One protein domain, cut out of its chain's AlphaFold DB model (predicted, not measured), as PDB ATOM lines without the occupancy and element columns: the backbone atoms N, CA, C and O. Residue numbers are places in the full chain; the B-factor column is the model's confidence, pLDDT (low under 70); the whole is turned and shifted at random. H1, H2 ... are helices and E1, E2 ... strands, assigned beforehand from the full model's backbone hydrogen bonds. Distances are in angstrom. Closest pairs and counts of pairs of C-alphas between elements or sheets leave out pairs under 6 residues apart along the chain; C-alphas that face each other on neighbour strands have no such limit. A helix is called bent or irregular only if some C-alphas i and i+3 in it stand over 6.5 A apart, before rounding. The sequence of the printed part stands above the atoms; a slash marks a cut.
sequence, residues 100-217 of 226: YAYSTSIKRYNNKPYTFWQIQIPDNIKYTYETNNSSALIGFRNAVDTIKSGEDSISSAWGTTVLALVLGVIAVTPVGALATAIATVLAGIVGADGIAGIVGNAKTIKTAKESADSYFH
ATOM      1  N   TYR A 100     -32.461  -1.038  36.576       88.06
ATOM      2  CA  TYR A 100     -31.267  -0.881  37.394       88.06
ATOM      3  C   TYR A 100     -30.676  -2.245  37.734       88.06
ATOM      4  O   TYR A 100     -31.363  -3.139  38.231       88.06
ATOM      5  N   ALA A 101     -29.377  -2.407  37.493       86.50
ATOM      6  CA  ALA A 101     -28.691  -3.659  37.781       86.50
ATOM      7  C   ALA A 101     -27.211  -3.453  38.094       86.50
ATOM      8  O   ALA A 101     -26.573  -2.513  37.616       86.50
ATOM      9  N   TYR A 102     -26.639  -4.385  38.854       84.12
ATOM     10  CA  TYR A 102     -25.191  -4.493  38.994       84.12
ATOM     11  C   TYR A 102     -24.713  -5.947  38.983       84.12
ATOM     12  O   TYR A 102     -25.390  -6.876  39.433       84.12
ATOM     13  N   SER A 103     -23.486  -6.151  38.520       80.56
ATOM     14  CA  SER A 103     -22.769  -7.410  38.682       80.56
ATOM     15  C   SER A 103     -21.307  -7.162  39.022       80.56
ATOM     16  O   SER A 103     -20.721  -6.141  38.652       80.56
ATOM     17  N   THR A 104     -20.719  -8.112  39.746       74.75
ATOM     18  CA  THR A 104     -19.306  -8.091  40.112       74.75
ATOM     19  C   THR A 104     -18.635  -9.385  39.698       74.75
ATOM     20  O   THR A 104     -19.186 -10.463  39.905       74.75
ATOM     21  N   SER A 105     -17.421  -9.292  39.167       66.81
ATOM     22  CA  SER A 105     -16.593 -10.452  38.839       66.81
ATOM     23  C   SER A 105     -15.142 -10.192  39.220       66.81
ATOM     24  O   SER A 105     -14.670  -9.060  39.168       66.81
ATOM     25  N   ILE A 106     -14.415 -11.238  39.602       71.25
ATOM     26  CA  ILE A 106     -12.974 -11.135  39.854       71.25
ATOM     27  C   ILE A 106     -12.246 -11.494  38.560       71.25
ATOM     28  O   ILE A 106     -12.405 -12.600  38.046       71.25
ATOM     29  N   LYS A 107     -11.420 -10.578  38.047       59.09
ATOM     30  CA  LYS A 107     -10.513 -10.829  36.914       59.09
ATOM     31  C   LYS A 107      -9.066 -10.662  37.358       59.09
ATOM     32  O   LYS A 107      -8.789  -9.943  38.313       59.09
ATOM     33  N   ARG A 108      -8.129 -11.332  36.688       50.69
ATOM     34  CA  ARG A 108      -6.695 -11.244  37.001       50.69
ATOM     35  C   ARG A 108      -5.933 -10.578  35.861       50.69
ATOM     36  O   ARG A 108      -6.094 -10.988  34.719       50.69
ATOM     37  N   TYR A 109      -5.069  -9.620  36.193       49.41
ATOM     38  CA  TYR A 109      -4.115  -8.993  35.271       49.41
ATOM     39  C   TYR A 109      -2.728  -9.034  35.911       49.41
ATOM     40  O   TYR A 109      -2.576  -8.641  37.068       49.41
ATOM     41  N   ASN A 110      -1.720  -9.554  35.202       51.75
ATOM     42  CA  ASN A 110      -0.362  -9.756  35.733       51.75
ATOM     43  C   ASN A 110      -0.345 -10.463  37.105       51.75
ATOM     44  O   ASN A 110       0.313 -10.017  38.043       51.75
ATOM     45  N   ASN A 111      -1.127 -11.542  37.245       53.22
ATOM     46  CA  ASN A 111      -1.334 -12.300  38.488       53.22
ATOM     47  C   ASN A 111      -1.934 -11.519  39.675       53.22
ATOM     48  O   ASN A 111      -2.080 -12.094  40.755       53.22
ATOM     49  N   LYS A 112      -2.359 -10.263  39.491       50.94
ATOM     50  CA  LYS A 112      -3.068  -9.478  40.510       50.94
ATOM     51  C   LYS A 112      -4.584  -9.539  40.283       50.94
ATOM     52  O   LYS A 112      -5.020  -9.368  39.141       50.94
ATOM     53  N   PRO A 113      -5.396  -9.815  41.320       65.69
ATOM     54  CA  PRO A 113      -6.850  -9.809  41.207       65.69
ATOM     55  C   PRO A 113      -7.399  -8.376  41.201       65.69
ATOM     56  O   PRO A 113      -6.927  -7.515  41.938       65.69
ATOM     57  N   TYR A 114      -8.434  -8.154  40.399       58.16
ATOM     58  CA  TYR A 114      -9.185  -6.909  40.288       58.16
ATOM     59  C   TYR A 114     -10.683  -7.226  40.311       58.16
ATOM     60  O   TYR A 114     -11.142  -8.122  39.595       58.16
ATOM     61  N   THR A 115     -11.449  -6.477  41.105       74.25
ATOM     62  CA  THR A 115     -12.915  -6.562  41.120       74.25
ATOM     63  C   THR A 115     -13.478  -5.711  39.988       74.25
ATOM     64  O   THR A 115     -13.408  -4.481  40.028       74.25
ATOM     65  N   PHE A 116     -14.033  -6.367  38.977       71.19
ATOM     66  CA  PHE A 116     -14.732  -5.738  37.865       71.19
ATOM     67  C   PHE A 116     -16.204  -5.580  38.186       71.19
ATOM     68  O   PHE A 116     -16.835  -6.507  38.693       71.19
ATOM     69  N   TRP A 117     -16.735  -4.423  37.823       76.00
ATOM     70  CA  TRP A 117     -18.129  -4.066  37.982       76.00
ATOM     71  C   TRP A 117     -18.750  -3.778  36.623       76.00
ATOM     72  O   TRP A 117     -18.159  -3.085  35.790       76.00
ATOM     73  N   GLN A 118     -19.957  -4.292  36.430       78.62
ATOM     74  CA  GLN A 118     -20.891  -3.816  35.423       78.62
ATOM     75  C   GLN A 118     -22.071  -3.213  36.175       78.62
ATOM     76  O   GLN A 118     -22.666  -3.892  37.011       78.62
ATOM     77  N   ILE A 119     -22.387  -1.955  35.897       79.31
ATOM     78  CA  ILE A 119     -23.526  -1.242  36.482       79.31
ATOM     79  C   ILE A 119     -24.419  -0.723  35.360       79.31
ATOM     80  O   ILE A 119     -23.921  -0.394  34.280       79.31
ATOM     81  N   GLN A 120     -25.719  -0.662  35.612       83.69
ATOM     82  CA  GLN A 120     -26.733  -0.315  34.627       83.69
ATOM     83  C   GLN A 120     -27.779   0.613  35.241       83.69
ATOM     84  O   GLN A 120     -28.301   0.312  36.311       83.69
ATOM     85  N   ILE A 121     -28.092   1.688  34.530       85.12
ATOM     86  CA  ILE A 121     -29.279   2.534  34.720       85.12
ATOM     87  C   ILE A 121     -30.131   2.443  33.439       85.12
ATOM     88  O   ILE A 121     -29.665   1.826  32.468       85.12
ATOM     89  N   PRO A 122     -31.326   3.064  33.372       80.38
ATOM     90  CA  PRO A 122     -32.064   3.156  32.117       80.38
ATOM     91  C   PRO A 122     -31.165   3.615  30.959       80.38
ATOM     92  O   PRO A 122     -30.439   4.605  31.067       80.38
ATOM     93  N   ASP A 123     -31.181   2.839  29.876       75.12
ATOM     94  CA  ASP A 123     -30.487   3.104  28.609       75.12
ATOM     95  C   ASP A 123     -28.947   3.196  28.660       75.12
ATOM     96  O   ASP A 123     -28.318   3.500  27.642       75.12
ATOM     97  N   ASN A 124     -28.298   2.916  29.799       71.69
ATOM     98  CA  ASN A 124     -26.845   3.052  29.919       71.69
ATOM     99  C   ASN A 124     -26.195   1.967  30.787       71.69
ATOM    100  O   ASN A 124     -26.656   1.642  31.880       71.69
ATOM    101  N   ILE A 125     -25.058   1.452  30.318       75.31
ATOM    102  CA  ILE A 125     -24.248   0.447  31.006       75.31
ATOM    103  C   ILE A 125     -22.810   0.954  31.096       75.31
ATOM    104  O   ILE A 125     -22.209   1.346  30.096       75.31
ATOM    105  N   LYS A 126     -22.222   0.885  32.294       74.75
ATOM    106  CA  LYS A 126     -20.800   1.169  32.523       74.75
ATOM    107  C   LYS A 126     -20.063  -0.078  32.989       74.75
ATOM    108  O   LYS A 126     -20.540  -0.820  33.847       74.75
ATOM    109  N   TYR A 127     -18.848  -0.233  32.473       69.31
ATOM    110  CA  TYR A 127     -17.870  -1.209  32.938       69.31
ATOM    111  C   TYR A 127     -16.714  -0.483  33.620       69.31
ATOM    112  O   TYR A 127     -16.185   0.504  33.104       69.31
ATOM    113  N   THR A 128     -16.318  -0.962  34.794       70.81
ATOM    114  CA  THR A 128     -15.215  -0.370  35.556       70.81
ATOM    115  C   THR A 128     -14.541  -1.404  36.459       70.81
ATOM    116  O   THR A 128     -14.993  -2.548  36.560       70.81
ATOM    117  N   TYR A 129     -13.456  -1.012  37.123       69.44
ATOM    118  CA  TYR A 129     -12.888  -1.744  38.252       69.44
ATOM    119  C   TYR A 129     -13.064  -0.937  39.545       69.44
ATOM    120  O   TYR A 129     -13.178   0.287  39.530       69.44
ATOM    121  N   GLU A 130     -13.100  -1.630  40.682       72.62
ATOM    122  CA  GLU A 130     -13.452  -1.037  41.979       72.62
ATOM    123  C   GLU A 130     -12.467   0.035  42.470       72.62
ATOM    124  O   GLU A 130     -12.854   1.004  43.129       72.62
ATOM    125  N   THR A 131     -11.185  -0.112  42.135       72.00
ATOM    126  CA  THR A 131     -10.136   0.847  42.492       72.00
ATOM    127  C   THR A 131     -10.494   2.251  41.984       72.00
ATOM    128  O   THR A 131     -10.776   2.432  40.805       72.00
ATOM    129  N   ASN A 132     -10.477   3.243  42.880       71.06
ATOM    130  CA  ASN A 132     -10.898   4.642  42.672       71.06
ATOM    131  C   ASN A 132     -12.411   4.893  42.502       71.06
ATOM    132  O   ASN A 132     -12.824   6.040  42.607       71.06
ATOM    133  N   ASN A 133     -13.242   3.858  42.320       79.75
ATOM    134  CA  ASN A 133     -14.704   3.990  42.195       79.75
ATOM    135  C   ASN A 133     -15.485   3.397  43.387       79.75
ATOM    136  O   ASN A 133     -16.711   3.475  43.411       79.75
ATOM    137  N   SER A 134     -14.801   2.805  44.374       87.19
ATOM    138  CA  SER A 134     -15.407   1.980  45.437       87.19
ATOM    139  C   SER A 134     -16.596   2.644  46.148       87.19
ATOM    140  O   SER A 134     -17.662   2.039  46.232       87.19
ATOM    141  N   SER A 135     -16.473   3.906  46.580       94.12
ATOM    142  CA  SER A 135     -17.571   4.603  47.272       94.12
ATOM    143  C   SER A 135     -18.817   4.757  46.392       94.12
ATOM    144  O   SER A 135     -19.919   4.444  46.845       94.12
ATOM    145  N   ALA A 136     -18.649   5.161  45.130       93.12
ATOM    146  CA  ALA A 136     -19.757   5.306  44.191       93.12
ATOM    147  C   ALA A 136     -20.376   3.947  43.823       93.12
ATOM    148  O   ALA A 136     -21.592   3.826  43.756       93.12
ATOM    149  N   LEU A 137     -19.566   2.897  43.654       89.50
ATOM    150  CA  LEU A 137     -20.050   1.549  43.331       89.50
ATOM    151  C   LEU A 137     -20.837   0.907  44.478       89.50
ATOM    152  O   LEU A 137     -21.862   0.269  44.246       89.50
ATOM    153  N   ILE A 138     -20.383   1.089  45.719       94.06
ATOM    154  CA  ILE A 138     -21.103   0.616  46.906       94.06
ATOM    155  C   ILE A 138     -22.398   1.416  47.091       94.06
ATOM    156  O   ILE A 138     -23.443   0.822  47.347       94.06
ATOM    157  N   GLY A 139     -22.356   2.741  46.909       96.69
ATOM    158  CA  GLY A 139     -23.552   3.585  46.928       96.69
ATOM    159  C   GLY A 139     -24.578   3.156  45.878       96.69
ATOM    160  O   GLY A 139     -25.754   2.986  46.194       96.69
ATOM    161  N   PHE A 140     -24.112   2.885  44.655       95.31
ATOM    162  CA  PHE A 140     -24.935   2.373  43.567       95.31
ATOM    163  C   PHE A 140     -25.591   1.035  43.930       95.31
ATOM    164  O   PHE A 140     -26.808   0.913  43.844       95.31
ATOM    165  N   ARG A 141     -24.807   0.055  44.403       93.88
ATOM    166  CA  ARG A 141     -25.319  -1.244  44.874       93.88
ATOM    167  C   ARG A 141     -26.443  -1.068  45.894       93.88
ATOM    168  O   ARG A 141     -27.527  -1.604  45.703       93.88
ATOM    169  N   ASN A 142     -26.191  -0.289  46.945       96.75
ATOM    170  CA  ASN A 142     -27.152  -0.096  48.028       96.75
ATOM    171  C   ASN A 142     -28.452   0.553  47.529       96.75
ATOM    172  O   ASN A 142     -29.535   0.217  48.007       96.75
ATOM    173  N   ALA A 143     -28.356   1.468  46.559       97.50
ATOM    174  CA  ALA A 143     -29.521   2.073  45.929       97.50
ATOM    175  C   ALA A 143     -30.332   1.040  45.128       97.50
ATOM    176  O   ALA A 143     -31.545   0.958  45.313       97.50
ATOM    177  N   VAL A 144     -29.678   0.198  44.318       94.69
ATOM    178  CA  VAL A 144     -30.344  -0.888  43.572       94.69
ATOM    179  C   VAL A 144     -31.031  -1.881  44.512       94.69
ATOM    180  O   VAL A 144     -32.199  -2.216  44.305       94.69
ATOM    181  N   ASP A 145     -30.359  -2.292  45.586       94.94
ATOM    182  CA  ASP A 145     -30.930  -3.204  46.585       94.94
ATOM    183  C   ASP A 145     -32.141  -2.581  47.301       94.94
ATOM    184  O   ASP A 145     -33.135  -3.259  47.573       94.94
ATOM    185  N   THR A 146     -32.104  -1.267  47.547       96.88
ATOM    186  CA  THR A 146     -33.228  -0.516  48.129       96.88
ATOM    187  C   THR A 146     -34.428  -0.465  47.182       96.88
ATOM    188  O   THR A 146     -35.559  -0.666  47.629       96.88
ATOM    189  N   ILE A 147     -34.203  -0.237  45.880       96.12
ATOM    190  CA  ILE A 147     -35.270  -0.291  44.868       96.12
ATOM    191  C   ILE A 147     -35.920  -1.674  44.901       96.12
ATOM    192  O   ILE A 147     -37.128  -1.780  45.107       96.12
ATOM    193  N   LYS A 148     -35.105  -2.728  44.791       93.50
ATOM    194  CA  LYS A 148     -35.564  -4.119  44.759       93.50
ATOM    195  C   LYS A 148     -36.377  -4.485  46.001       93.50
ATOM    196  O   LYS A 148     -37.468  -5.035  45.882       93.50
ATOM    197  N   SER A 149     -35.912  -4.097  47.189       94.50
ATOM    198  CA  SER A 149     -36.651  -4.311  48.436       94.50
ATOM    199  C   SER A 149     -38.007  -3.591  48.454       94.50
ATOM    200  O   SER A 149     -38.977  -4.130  48.993       94.50
ATOM    201  N   GLY A 150     -38.100  -2.384  47.885       94.31
ATOM    202  CA  GLY A 150     -39.364  -1.654  47.758       94.31
ATOM    203  C   GLY A 150     -40.331  -2.337  46.788       94.31
ATOM    204  O   GLY A 150     -41.516  -2.489  47.090       94.31
ATOM    205  N   GLU A 151     -39.825  -2.807  45.647       92.62
ATOM    206  CA  GLU A 151     -40.598  -3.560  44.653       92.62
ATOM    207  C   GLU A 151     -41.097  -4.902  45.207       92.62
ATOM    208  O   GLU A 151     -42.257  -5.275  45.007       92.62
ATOM    209  N   ASP A 152     -40.250  -5.624  45.941       90.31
ATOM    210  CA  ASP A 152     -40.604  -6.873  46.618       90.31
ATOM    211  C   ASP A 152     -41.657  -6.649  47.703       90.31
ATOM    212  O   ASP A 152     -42.629  -7.403  47.780       90.31
ATOM    213  N   SER A 153     -41.539  -5.570  48.478       92.69
ATOM    214  CA  SER A 153     -42.542  -5.202  49.485       92.69
ATOM    215  C   SER A 153     -43.905  -4.925  48.849       92.69
ATOM    216  O   SER A 153     -44.922  -5.413  49.335       92.69
ATOM    217  N   ILE A 154     -43.943  -4.193  47.728       84.25
ATOM    218  CA  ILE A 154     -45.211  -3.910  47.047       84.25
ATOM    219  C   ILE A 154     -45.788  -5.179  46.411       84.25
ATOM    220  O   ILE A 154     -46.964  -5.490  46.586       84.25
ATOM    221  N   SER A 155     -44.967  -5.923  45.672       84.94
ATOM    222  CA  SER A 155     -45.439  -7.106  44.945       84.94
ATOM    223  C   SER A 155     -45.856  -8.258  45.855       84.94
ATOM    224  O   SER A 155     -46.795  -8.968  45.508       84.94
ATOM    225  N   SER A 156     -45.213  -8.440  47.011       81.38
ATOM    226  CA  SER A 156     -45.602  -9.474  47.979       81.38
ATOM    227  C   SER A 156     -46.906  -9.143  48.707       81.38
ATOM    228  O   SER A 156     -47.700 -10.048  48.950       81.38
ATOM    229  N   ALA A 157     -47.160  -7.868  49.019       83.75
ATOM    230  CA  ALA A 157     -48.351  -7.456  49.759       83.75
ATOM    231  C   ALA A 157     -49.578  -7.189  48.865       83.75
ATOM    232  O   ALA A 157     -50.697  -7.501  49.265       83.75
ATOM    233  N   TRP A 158     -49.385  -6.635  47.661       81.38
ATOM    234  CA  TRP A 158     -50.484  -6.210  46.774       81.38
ATOM    235  C   TRP A 158     -50.428  -6.810  45.362       81.38
ATOM    236  O   TRP A 158     -51.284  -6.515  44.527       81.38
ATOM    237  N   GLY A 159     -49.451  -7.672  45.079       77.31
ATOM    238  CA  GLY A 159     -49.312  -8.343  43.789       77.31
ATOM    239  C   GLY A 159     -48.553  -7.535  42.734       77.31
ATOM    240  O   GLY A 159     -48.311  -6.330  42.844       77.31
ATOM    241  N   THR A 160     -48.159  -8.224  41.665       76.44
ATOM    242  CA  THR A 160     -47.346  -7.669  40.570       76.44
ATOM    243  C   THR A 160     -48.086  -6.626  39.732       76.44
ATOM    244  O   THR A 160     -47.454  -5.690  39.247       76.44
ATOM    245  N   THR A 161     -49.414  -6.717  39.608       75.75
ATOM    246  CA  THR A 161     -50.233  -5.716  38.899       75.75
ATOM    247  C   THR A 161     -50.172  -4.350  39.578       75.75
ATOM    248  O   THR A 161     -49.981  -3.332  38.914       75.75
ATOM    249  N   VAL A 162     -50.283  -4.313  40.911       74.25
ATOM    250  CA  VAL A 162     -50.174  -3.066  41.682       74.25
ATOM    251  C   VAL A 162     -48.762  -2.502  41.582       74.25
ATOM    252  O   VAL A 162     -48.603  -1.302  41.371       74.25
ATOM    253  N   LEU A 163     -47.741  -3.362  41.653       80.69
ATOM    254  CA  LEU A 163     -46.360  -2.941  41.437       80.69
ATOM    255  C   LEU A 163     -46.176  -2.262  40.070       80.69
ATOM    256  O   LEU A 163     -45.618  -1.170  40.016       80.69
ATOM    257  N   ALA A 164     -46.671  -2.862  38.985       75.94
ATOM    258  CA  ALA A 164     -46.536  -2.298  37.642       75.94
ATOM    259  C   ALA A 164     -47.181  -0.904  37.526       75.94
ATOM    260  O   ALA A 164     -46.579   0.013  36.964       75.94
ATOM    261  N   LEU A 165     -48.366  -0.712  38.117       72.50
ATOM    262  CA  LEU A 165     -49.028   0.596  38.167       72.50
ATOM    263  C   LEU A 165     -48.196   1.624  38.943       72.50
ATOM    264  O   LEU A 165     -48.037   2.758  38.492       72.50
ATOM    265  N   VAL A 166     -47.635   1.233  40.088       79.06
ATOM    266  CA  VAL A 166     -46.790   2.114  40.906       79.06
ATOM    267  C   VAL A 166     -45.522   2.518  40.158       79.06
ATOM    268  O   VAL A 166     -45.189   3.701  40.145       79.06
ATOM    269  N   LEU A 167     -44.836   1.573  39.510       80.50
ATOM    270  CA  LEU A 167     -43.635   1.862  38.721       80.50
ATOM    271  C   LEU A 167     -43.946   2.817  37.560       80.50
ATOM    272  O   LEU A 167     -43.219   3.791  37.363       80.50
ATOM    273  N   GLY A 168     -45.082   2.623  36.880       74.00
ATOM    274  CA  GLY A 168     -45.569   3.558  35.863       74.00
ATOM    275  C   GLY A 168     -45.807   4.970  36.414       74.00
ATOM    276  O   GLY A 168     -45.404   5.952  35.793       74.00
ATOM    277  N   VAL A 169     -46.392   5.094  37.612       72.50
ATOM    278  CA  VAL A 169     -46.583   6.395  38.281       72.50
ATOM    279  C   VAL A 169     -45.244   7.033  38.662       72.50
ATOM    280  O   VAL A 169     -45.063   8.233  38.454       72.50
ATOM    281  N   ILE A 170     -44.290   6.257  39.186       80.44
ATOM    282  CA  ILE A 170     -42.951   6.737  39.569       80.44
ATOM    283  C   ILE A 170     -42.206   7.328  38.370       80.44
ATOM    284  O   ILE A 170     -41.577   8.384  38.518       80.44
ATOM    285  N   ALA A 171     -42.300   6.681  37.204       74.38
ATOM    286  CA  ALA A 171     -41.619   7.101  35.982       74.38
ATOM    287  C   ALA A 171     -42.033   8.510  35.523       74.38
ATOM    288  O   ALA A 171     -41.206   9.263  35.016       74.38
ATOM    289  N   VAL A 172     -43.292   8.898  35.749       70.12
ATOM    290  CA  VAL A 172     -43.852  10.160  35.226       70.12
ATOM    291  C   VAL A 172     -44.127  11.223  36.292       70.12
ATOM    292  O   VAL A 172     -44.417  12.369  35.953       70.12
ATOM    293  N   THR A 173     -44.044  10.877  37.582       61.16
ATOM    294  CA  THR A 173     -44.495  11.759  38.676       61.16
ATOM    295  C   THR A 173     -43.340  12.185  39.581       61.16
ATOM    296  O   THR A 173     -42.635  11.315  40.094       61.16
ATOM    297  N   PRO A 174     -43.137  13.486  39.867       70.94
ATOM    298  CA  PRO A 174     -42.115  13.937  40.817       70.94
ATOM    299  C   PRO A 174     -42.420  13.493  42.262       70.94
ATOM    300  O   PRO A 174     -43.579  13.291  42.629       70.94
ATOM    301  N   VAL A 175     -41.387  13.406  43.119       72.69
ATOM    302  CA  VAL A 175     -41.495  12.932  44.523       72.69
ATOM    303  C   VAL A 175     -42.583  13.672  45.317       72.69
ATOM    304  O   VAL A 175     -43.332  13.053  46.073       72.69
ATOM    305  N   GLY A 176     -42.722  14.987  45.113       64.31
ATOM    306  CA  GLY A 176     -43.711  15.813  45.816       64.31
ATOM    307  C   GLY A 176     -45.175  15.504  45.476       64.31
ATOM    308  O   GLY A 176     -46.046  15.738  46.308       64.31
ATOM    309  N   ALA A 177     -45.456  14.944  44.294       68.44
ATOM    310  CA  ALA A 177     -46.816  14.653  43.819       68.44
ATOM    311  C   ALA A 177     -47.178  13.155  43.858       68.44
ATOM    312  O   ALA A 177     -48.319  12.771  43.597       68.44
ATOM    313  N   LEU A 178     -46.214  12.303  44.214       69.88
ATOM    314  CA  LEU A 178     -46.328  10.844  44.167       69.88
ATOM    315  C   LEU A 178     -47.470  10.296  45.027       69.88
ATOM    316  O   LEU A 178     -48.189   9.399  44.599       69.88
ATOM    317  N   ALA A 179     -47.666  10.864  46.219       69.25
ATOM    318  CA  ALA A 179     -48.718  10.428  47.134       69.25
ATOM    319  C   ALA A 179     -50.116  10.580  46.513       69.25
ATOM    320  O   ALA A 179     -50.916   9.646  46.527       69.25
ATOM    321  N   THR A 180     -50.384  11.742  45.920       68.12
ATOM    322  CA  THR A 180     -51.668  12.063  45.291       68.12
ATOM    323  C   THR A 180     -51.903  11.237  44.029       68.12
ATOM    324  O   THR A 180     -53.009  10.740  43.819       68.12
ATOM    325  N   ALA A 181     -50.871  11.054  43.201       61.66
ATOM    326  CA  ALA A 181     -50.971  10.260  41.979       61.66
ATOM    327  C   ALA A 181     -51.274   8.785  42.281       61.66
ATOM    328  O   ALA A 181     -52.206   8.221  41.713       61.66
ATOM    329  N   ILE A 182     -50.560   8.185  43.239       68.44
ATOM    330  CA  ILE A 182     -50.803   6.802  43.674       68.44
ATOM    331  C   ILE A 182     -52.205   6.650  44.256       68.44
ATOM    332  O   ILE A 182     -52.917   5.725  43.874       68.44
ATOM    333  N   ALA A 183     -52.629   7.562  45.136       67.56
ATOM    334  CA  ALA A 183     -53.973   7.514  45.705       67.56
ATOM    335  C   ALA A 183     -55.050   7.567  44.610       67.56
ATOM    336  O   ALA A 183     -56.022   6.827  44.672       67.56
ATOM    337  N   THR A 184     -54.848   8.381  43.572       65.69
ATOM    338  CA  THR A 184     -55.803   8.531  42.466       65.69
ATOM    339  C   THR A 184     -55.871   7.277  41.588       65.69
ATOM    340  O   THR A 184     -56.956   6.869  41.186       65.69
ATOM    341  N   VAL A 185     -54.726   6.648  41.304       63.88
ATOM    342  CA  VAL A 185     -54.648   5.451  40.448       63.88
ATOM    343  C   VAL A 185     -55.109   4.191  41.185       63.88
ATOM    344  O   VAL A 185     -55.706   3.308  40.577       63.88
ATOM    345  N   LEU A 186     -54.851   4.099  42.493       63.34
ATOM    346  CA  LEU A 186     -55.034   2.862  43.253       63.34
ATOM    347  C   LEU A 186     -56.237   2.861  44.210       63.34
ATOM    348  O   LEU A 186     -56.539   1.805  44.767       63.34
ATOM    349  N   ALA A 187     -56.960   3.977  44.386       61.41
ATOM    350  CA  ALA A 187     -58.094   4.064  45.322       61.41
ATOM    351  C   ALA A 187     -59.174   2.987  45.114       61.41
ATOM    352  O   ALA A 187     -59.784   2.545  46.084       61.41
ATOM    353  N   GLY A 188     -59.388   2.537  43.874       61.12
ATOM    354  CA  GLY A 188     -60.344   1.473  43.551       61.12
ATOM    355  C   GLY A 188     -59.791   0.044  43.637       61.12
ATOM    356  O   GLY A 188     -60.553  -0.893  43.433       61.12
ATOM    357  N   ILE A 189     -58.489  -0.134  43.893       66.62
ATOM    358  CA  ILE A 189     -57.790  -1.422  43.728       66.62
ATOM    359  C   ILE A 189     -57.351  -2.016  45.071       66.62
ATOM    360  O   ILE A 189     -57.541  -3.204  45.306       66.62
ATOM    361  N   VAL A 190     -56.762  -1.208  45.957       58.94
ATOM    362  CA  VAL A 190     -56.074  -1.695  47.179       58.94
ATOM    363  C   VAL A 190     -56.750  -1.285  48.490       58.94
ATOM    364  O   VAL A 190     -56.267  -1.645  49.563       58.94
ATOM    365  N   GLY A 191     -57.871  -0.557  48.421       64.88
ATOM    366  CA  GLY A 191     -58.546   0.013  49.592       64.88
ATOM    367  C   GLY A 191     -57.734   1.128  50.271       64.88
ATOM    368  O   GLY A 191     -56.537   1.281  50.035       64.88
ATOM    369  N   ALA A 192     -58.382   1.940  51.113       64.06
ATOM    370  CA  ALA A 192     -57.757   3.130  51.708       64.06
ATOM    371  C   ALA A 192     -56.540   2.803  52.598       64.06
ATOM    372  O   ALA A 192     -55.535   3.512  52.551       64.06
ATOM    373  N   ASP A 193     -56.603   1.697  53.344       69.25
ATOM    374  CA  ASP A 193     -55.575   1.314  54.320       69.25
ATOM    375  C   ASP A 193     -54.249   0.889  53.660       69.25
ATOM    376  O   ASP A 193     -53.174   1.084  54.228       69.25
ATOM    377  N   GLY A 194     -54.293   0.368  52.427       74.19
ATOM    378  CA  GLY A 194     -53.101  -0.045  51.677       74.19
ATOM    379  C   GLY A 194     -52.324   1.117  51.045       74.19
ATOM    380  O   GLY A 194     -51.113   1.013  50.831       74.19
ATOM    381  N   ILE A 195     -52.989   2.246  50.774       75.38
ATOM    382  CA  ILE A 195     -52.413   3.362  50.002       75.38
ATOM    383  C   ILE A 195     -51.208   3.974  50.718       75.38
ATOM    384  O   ILE A 195     -50.199   4.261  50.076       75.38
ATOM    385  N   ALA A 196     -51.269   4.144  52.041       83.50
ATOM    386  CA  ALA A 196     -50.180   4.755  52.802       83.50
ATOM    387  C   ALA A 196     -48.873   3.944  52.702       83.50
ATOM    388  O   ALA A 196     -47.804   4.517  52.473       83.50
ATOM    389  N   GLY A 197     -48.964   2.613  52.806       85.50
ATOM    390  CA  GLY A 197     -47.819   1.711  52.665       85.50
ATOM    391  C   GLY A 197     -47.229   1.727  51.254       85.50
ATOM    392  O   GLY A 197     -46.010   1.795  51.088       85.50
ATOM    393  N   ILE A 198     -48.085   1.752  50.229       85.38
ATOM    394  CA  ILE A 198     -47.650   1.831  48.828       85.38
ATOM    395  C   ILE A 198     -46.963   3.169  48.544       85.38
ATOM    396  O   ILE A 198     -45.897   3.189  47.935       85.38
ATOM    397  N   VAL A 199     -47.518   4.285  49.025       87.31
ATOM    398  CA  VAL A 199     -46.903   5.614  48.882       87.31
ATOM    399  C   VAL A 199     -45.534   5.667  49.560       87.31
ATOM    400  O   VAL A 199     -44.604   6.244  48.995       87.31
ATOM    401  N   GLY A 200     -45.395   5.066  50.745       90.88
ATOM    402  CA  GLY A 200     -44.113   4.961  51.444       90.88
ATOM    403  C   GLY A 200     -43.062   4.241  50.599       90.88
ATOM    404  O   GLY A 200     -42.017   4.815  50.301       90.88
ATOM    405  N   ASN A 201     -43.378   3.029  50.136       93.69
ATOM    406  CA  ASN A 201     -42.477   2.248  49.286       93.69
ATOM    407  C   ASN A 201     -42.170   2.947  47.955       93.69
ATOM    408  O   ASN A 201     -41.025   2.956  47.518       93.69
ATOM    409  N   ALA A 202     -43.154   3.595  47.332       89.25
ATOM    410  CA  ALA A 202     -42.954   4.297  46.071       89.25
ATOM    411  C   ALA A 202     -42.023   5.511  46.197       89.25
ATOM    412  O   ALA A 202     -41.203   5.754  45.311       89.25
ATOM    413  N   LYS A 203     -42.109   6.257  47.306       91.88
ATOM    414  CA  LYS A 203     -41.152   7.329  47.612       91.88
ATOM    415  C   LYS A 203     -39.748   6.766  47.808       91.88
ATOM    416  O   LYS A 203     -38.813   7.298  47.221       91.88
ATOM    417  N   THR A 204     -39.612   5.677  48.567       95.12
ATOM    418  CA  THR A 204     -38.330   4.982  48.757       95.12
ATOM    419  C   THR A 204     -37.725   4.553  47.422       95.12
ATOM    420  O   THR A 204     -36.567   4.868  47.160       95.12
ATOM    421  N   ILE A 205     -38.516   3.917  46.550       95.44
ATOM    422  CA  ILE A 205     -38.080   3.507  45.209       95.44
ATOM    423  C   ILE A 205     -37.611   4.723  44.408       95.44
ATOM    424  O   ILE A 205     -36.510   4.700  43.869       95.44
ATOM    425  N   LYS A 206     -38.404   5.801  44.341       93.25
ATOM    426  CA  LYS A 206     -38.045   6.966  43.524       93.25
ATOM    427  C   LYS A 206     -36.764   7.651  44.008       93.25
ATOM    428  O   LYS A 206     -35.888   7.925  43.194       93.25
ATOM    429  N   THR A 207     -36.620   7.870  45.312       94.62
ATOM    430  CA  THR A 207     -35.397   8.457  45.884       94.62
ATOM    431  C   THR A 207     -34.179   7.555  45.653       94.62
ATOM    432  O   THR A 207     -33.073   8.039  45.405       94.62
ATOM    433  N   ALA A 208     -34.363   6.232  45.713       96.62
ATOM    434  CA  ALA A 208     -33.299   5.282  45.425       96.62
ATOM    435  C   ALA A 208     -32.913   5.279  43.935       96.62
ATOM    436  O   ALA A 208     -31.720   5.237  43.649       96.62
ATOM    437  N   LYS A 209     -33.871   5.424  43.003       94.81
ATOM    438  CA  LYS A 209     -33.596   5.640  41.569       94.81
ATOM    439  C   LYS A 209     -32.734   6.896  41.356       94.81
ATOM    440  O   LYS A 209     -31.646   6.794  40.799       94.81
ATOM    441  N   GLU A 210     -33.127   8.033  41.938       94.56
ATOM    442  CA  GLU A 210     -32.352   9.290  41.879       94.56
ATOM    443  C   GLU A 210     -30.930   9.140  42.465       94.56
ATOM    444  O   GLU A 210     -29.954   9.677  41.932       94.56
ATOM    445  N   SER A 211     -30.788   8.369  43.548       96.31
ATOM    446  CA  SER A 211     -29.486   8.080  44.166       96.31
ATOM    447  C   SER A 211     -28.622   7.171  43.288       96.31
ATOM    448  O   SER A 211     -27.429   7.434  43.125       96.31
ATOM    449  N   ALA A 212     -29.209   6.122  42.705       95.94
ATOM    450  CA  ALA A 212     -28.531   5.224  41.779       95.94
ATOM    451  C   ALA A 212     -28.007   5.997  40.563       95.94
ATOM    452  O   ALA A 212     -26.837   5.852  40.213       95.94
ATOM    453  N   ASP A 213     -28.815   6.893  39.991       94.56
ATOM    454  CA  ASP A 213     -28.388   7.760  38.892       94.56
ATOM    455  C   ASP A 213     -27.213   8.654  39.304       94.56
ATOM    456  O   ASP A 213     -26.201   8.718  38.603       94.56
ATOM    457  N   SER A 214     -27.285   9.300  40.473       96.69
ATOM    458  CA  SER A 214     -26.191  10.133  40.987       96.69
ATOM    459  C   SER A 214     -24.880   9.353  41.133       96.69
ATOM    460  O   SER A 214     -23.833   9.786  40.640       96.69
ATOM    461  N   TYR A 215     -24.919   8.170  41.753       96.88
ATOM    462  CA  TYR A 215     -23.733   7.329  41.912       96.88
ATOM    463  C   TYR A 215     -23.211   6.797  40.579       96.88
ATOM    464  O   TYR A 215     -22.001   6.795  40.352       96.88
ATOM    465  N   PHE A 216     -24.101   6.403  39.665       91.44
ATOM    466  CA  PHE A 216     -23.720   5.956  38.330       91.44
ATOM    467  C   PHE A 216     -22.927   7.034  37.585       91.44
ATOM    468  O   PHE A 216     -21.919   6.724  36.948       91.44
ATOM    469  N   HIS A 217     -23.325   8.306  37.682       92.25
ATOM    470  CA  HIS A 217     -22.622   9.412  37.026       92.25
ATOM    471  C   HIS A 217     -21.248   9.710  37.637       92.25
ATOM    472  O   HIS A 217     -20.347  10.118  36.905       92.25
TER     473      HIS A 217
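AT A GLANCE: This is residues 100 to 217 of the 226 residues of an uncharacterized protein of Lachnospiraceae bacterium 3-1 (UniProt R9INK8). Two long helical stretches, H1a and H3, run side by side in opposite ways through the middle of a rod-shaped domain, and with one end each they cover one face of a three-stranded sheet, whose E1-E2 hairpin reaches to one end of the rod. At the other end H1b, the second arm of bent H1, and H2 pack beside the first part of H3. The printed part has 118 residues, with E1, E2, E3, H1, H2 and H3 in that order; the sheet order is E1 - E2 - E3, all antiparallel, and the class is mixed, helices and strands. The whole is loose, with a radius of gyration of the C-alphas of 17.3 A and spans of 61 by 25 by 21 A.

IN THESE COORDINATES: E1, residues 101 to 109, begins at C-alpha 101 (-28.691, -3.659, 37.781) and is 25.3 A long. E2, residues 112 to 121, is 29.4 A, and E3, residues 124 to 129, is 16.9 A. H1, residues 134 to 172, was assigned as one helix by its hydrogen bonds but is bent: C-alphas 157 and 160 are 9.2 A apart. Its arms are H1a, residues 134 to 157, 34.5 A, and H1b, residues 160 to 172, 18.9 A. H2, residues 175 to 186, 16.9 A, is irregular, with C-alphas 176 and 179 7.5 A apart. H3, residues 191 to 217, 39.2 A, ends at C-alpha 217 (-22.622, 9.412, 37.026); it is only just irregular, with C-alphas 193 and 196 6.6 A apart, and has a kink of 27 degrees near residue 198.

HOW THE PARTS SIT: The sheet is a meander, each strand the antiparallel neighbour of the one before; N 105 and O 116 are 2.9 A apart, N 119 and O 126 3.0 A. H1a and H3 are on the same face, making two layers, each at a height over the sheet of 9.1 A. H1a touches H3, closest at the C-alphas of Ile 147 and Ile 205, 4.7 A, at a shallow tilt of 19 degrees, opposite ways. H2 touches H3, closest at the C-alphas of Ala 179 and Val 199, 5.4 A, at a steep tilt of 41 degrees. H1b touches H2, closest at the C-alphas of Val 166 and Ile 182, 6.8 A. Every O i to N i+4 pair is within hydrogen-bond range in H1a, but 8 of 9 in H1b, 6 of 8 in H2 and 20 of 23 in H3.

THE WHOLE: The two farthest C-alphas, of Asn 110 and Gly 188, are 61.5 A apart. The printed part has no cut, and its links are tight. The mean pLDDT of the printed part is 79.2; residues 107 to 114 and 176 to 193 are among those under 70.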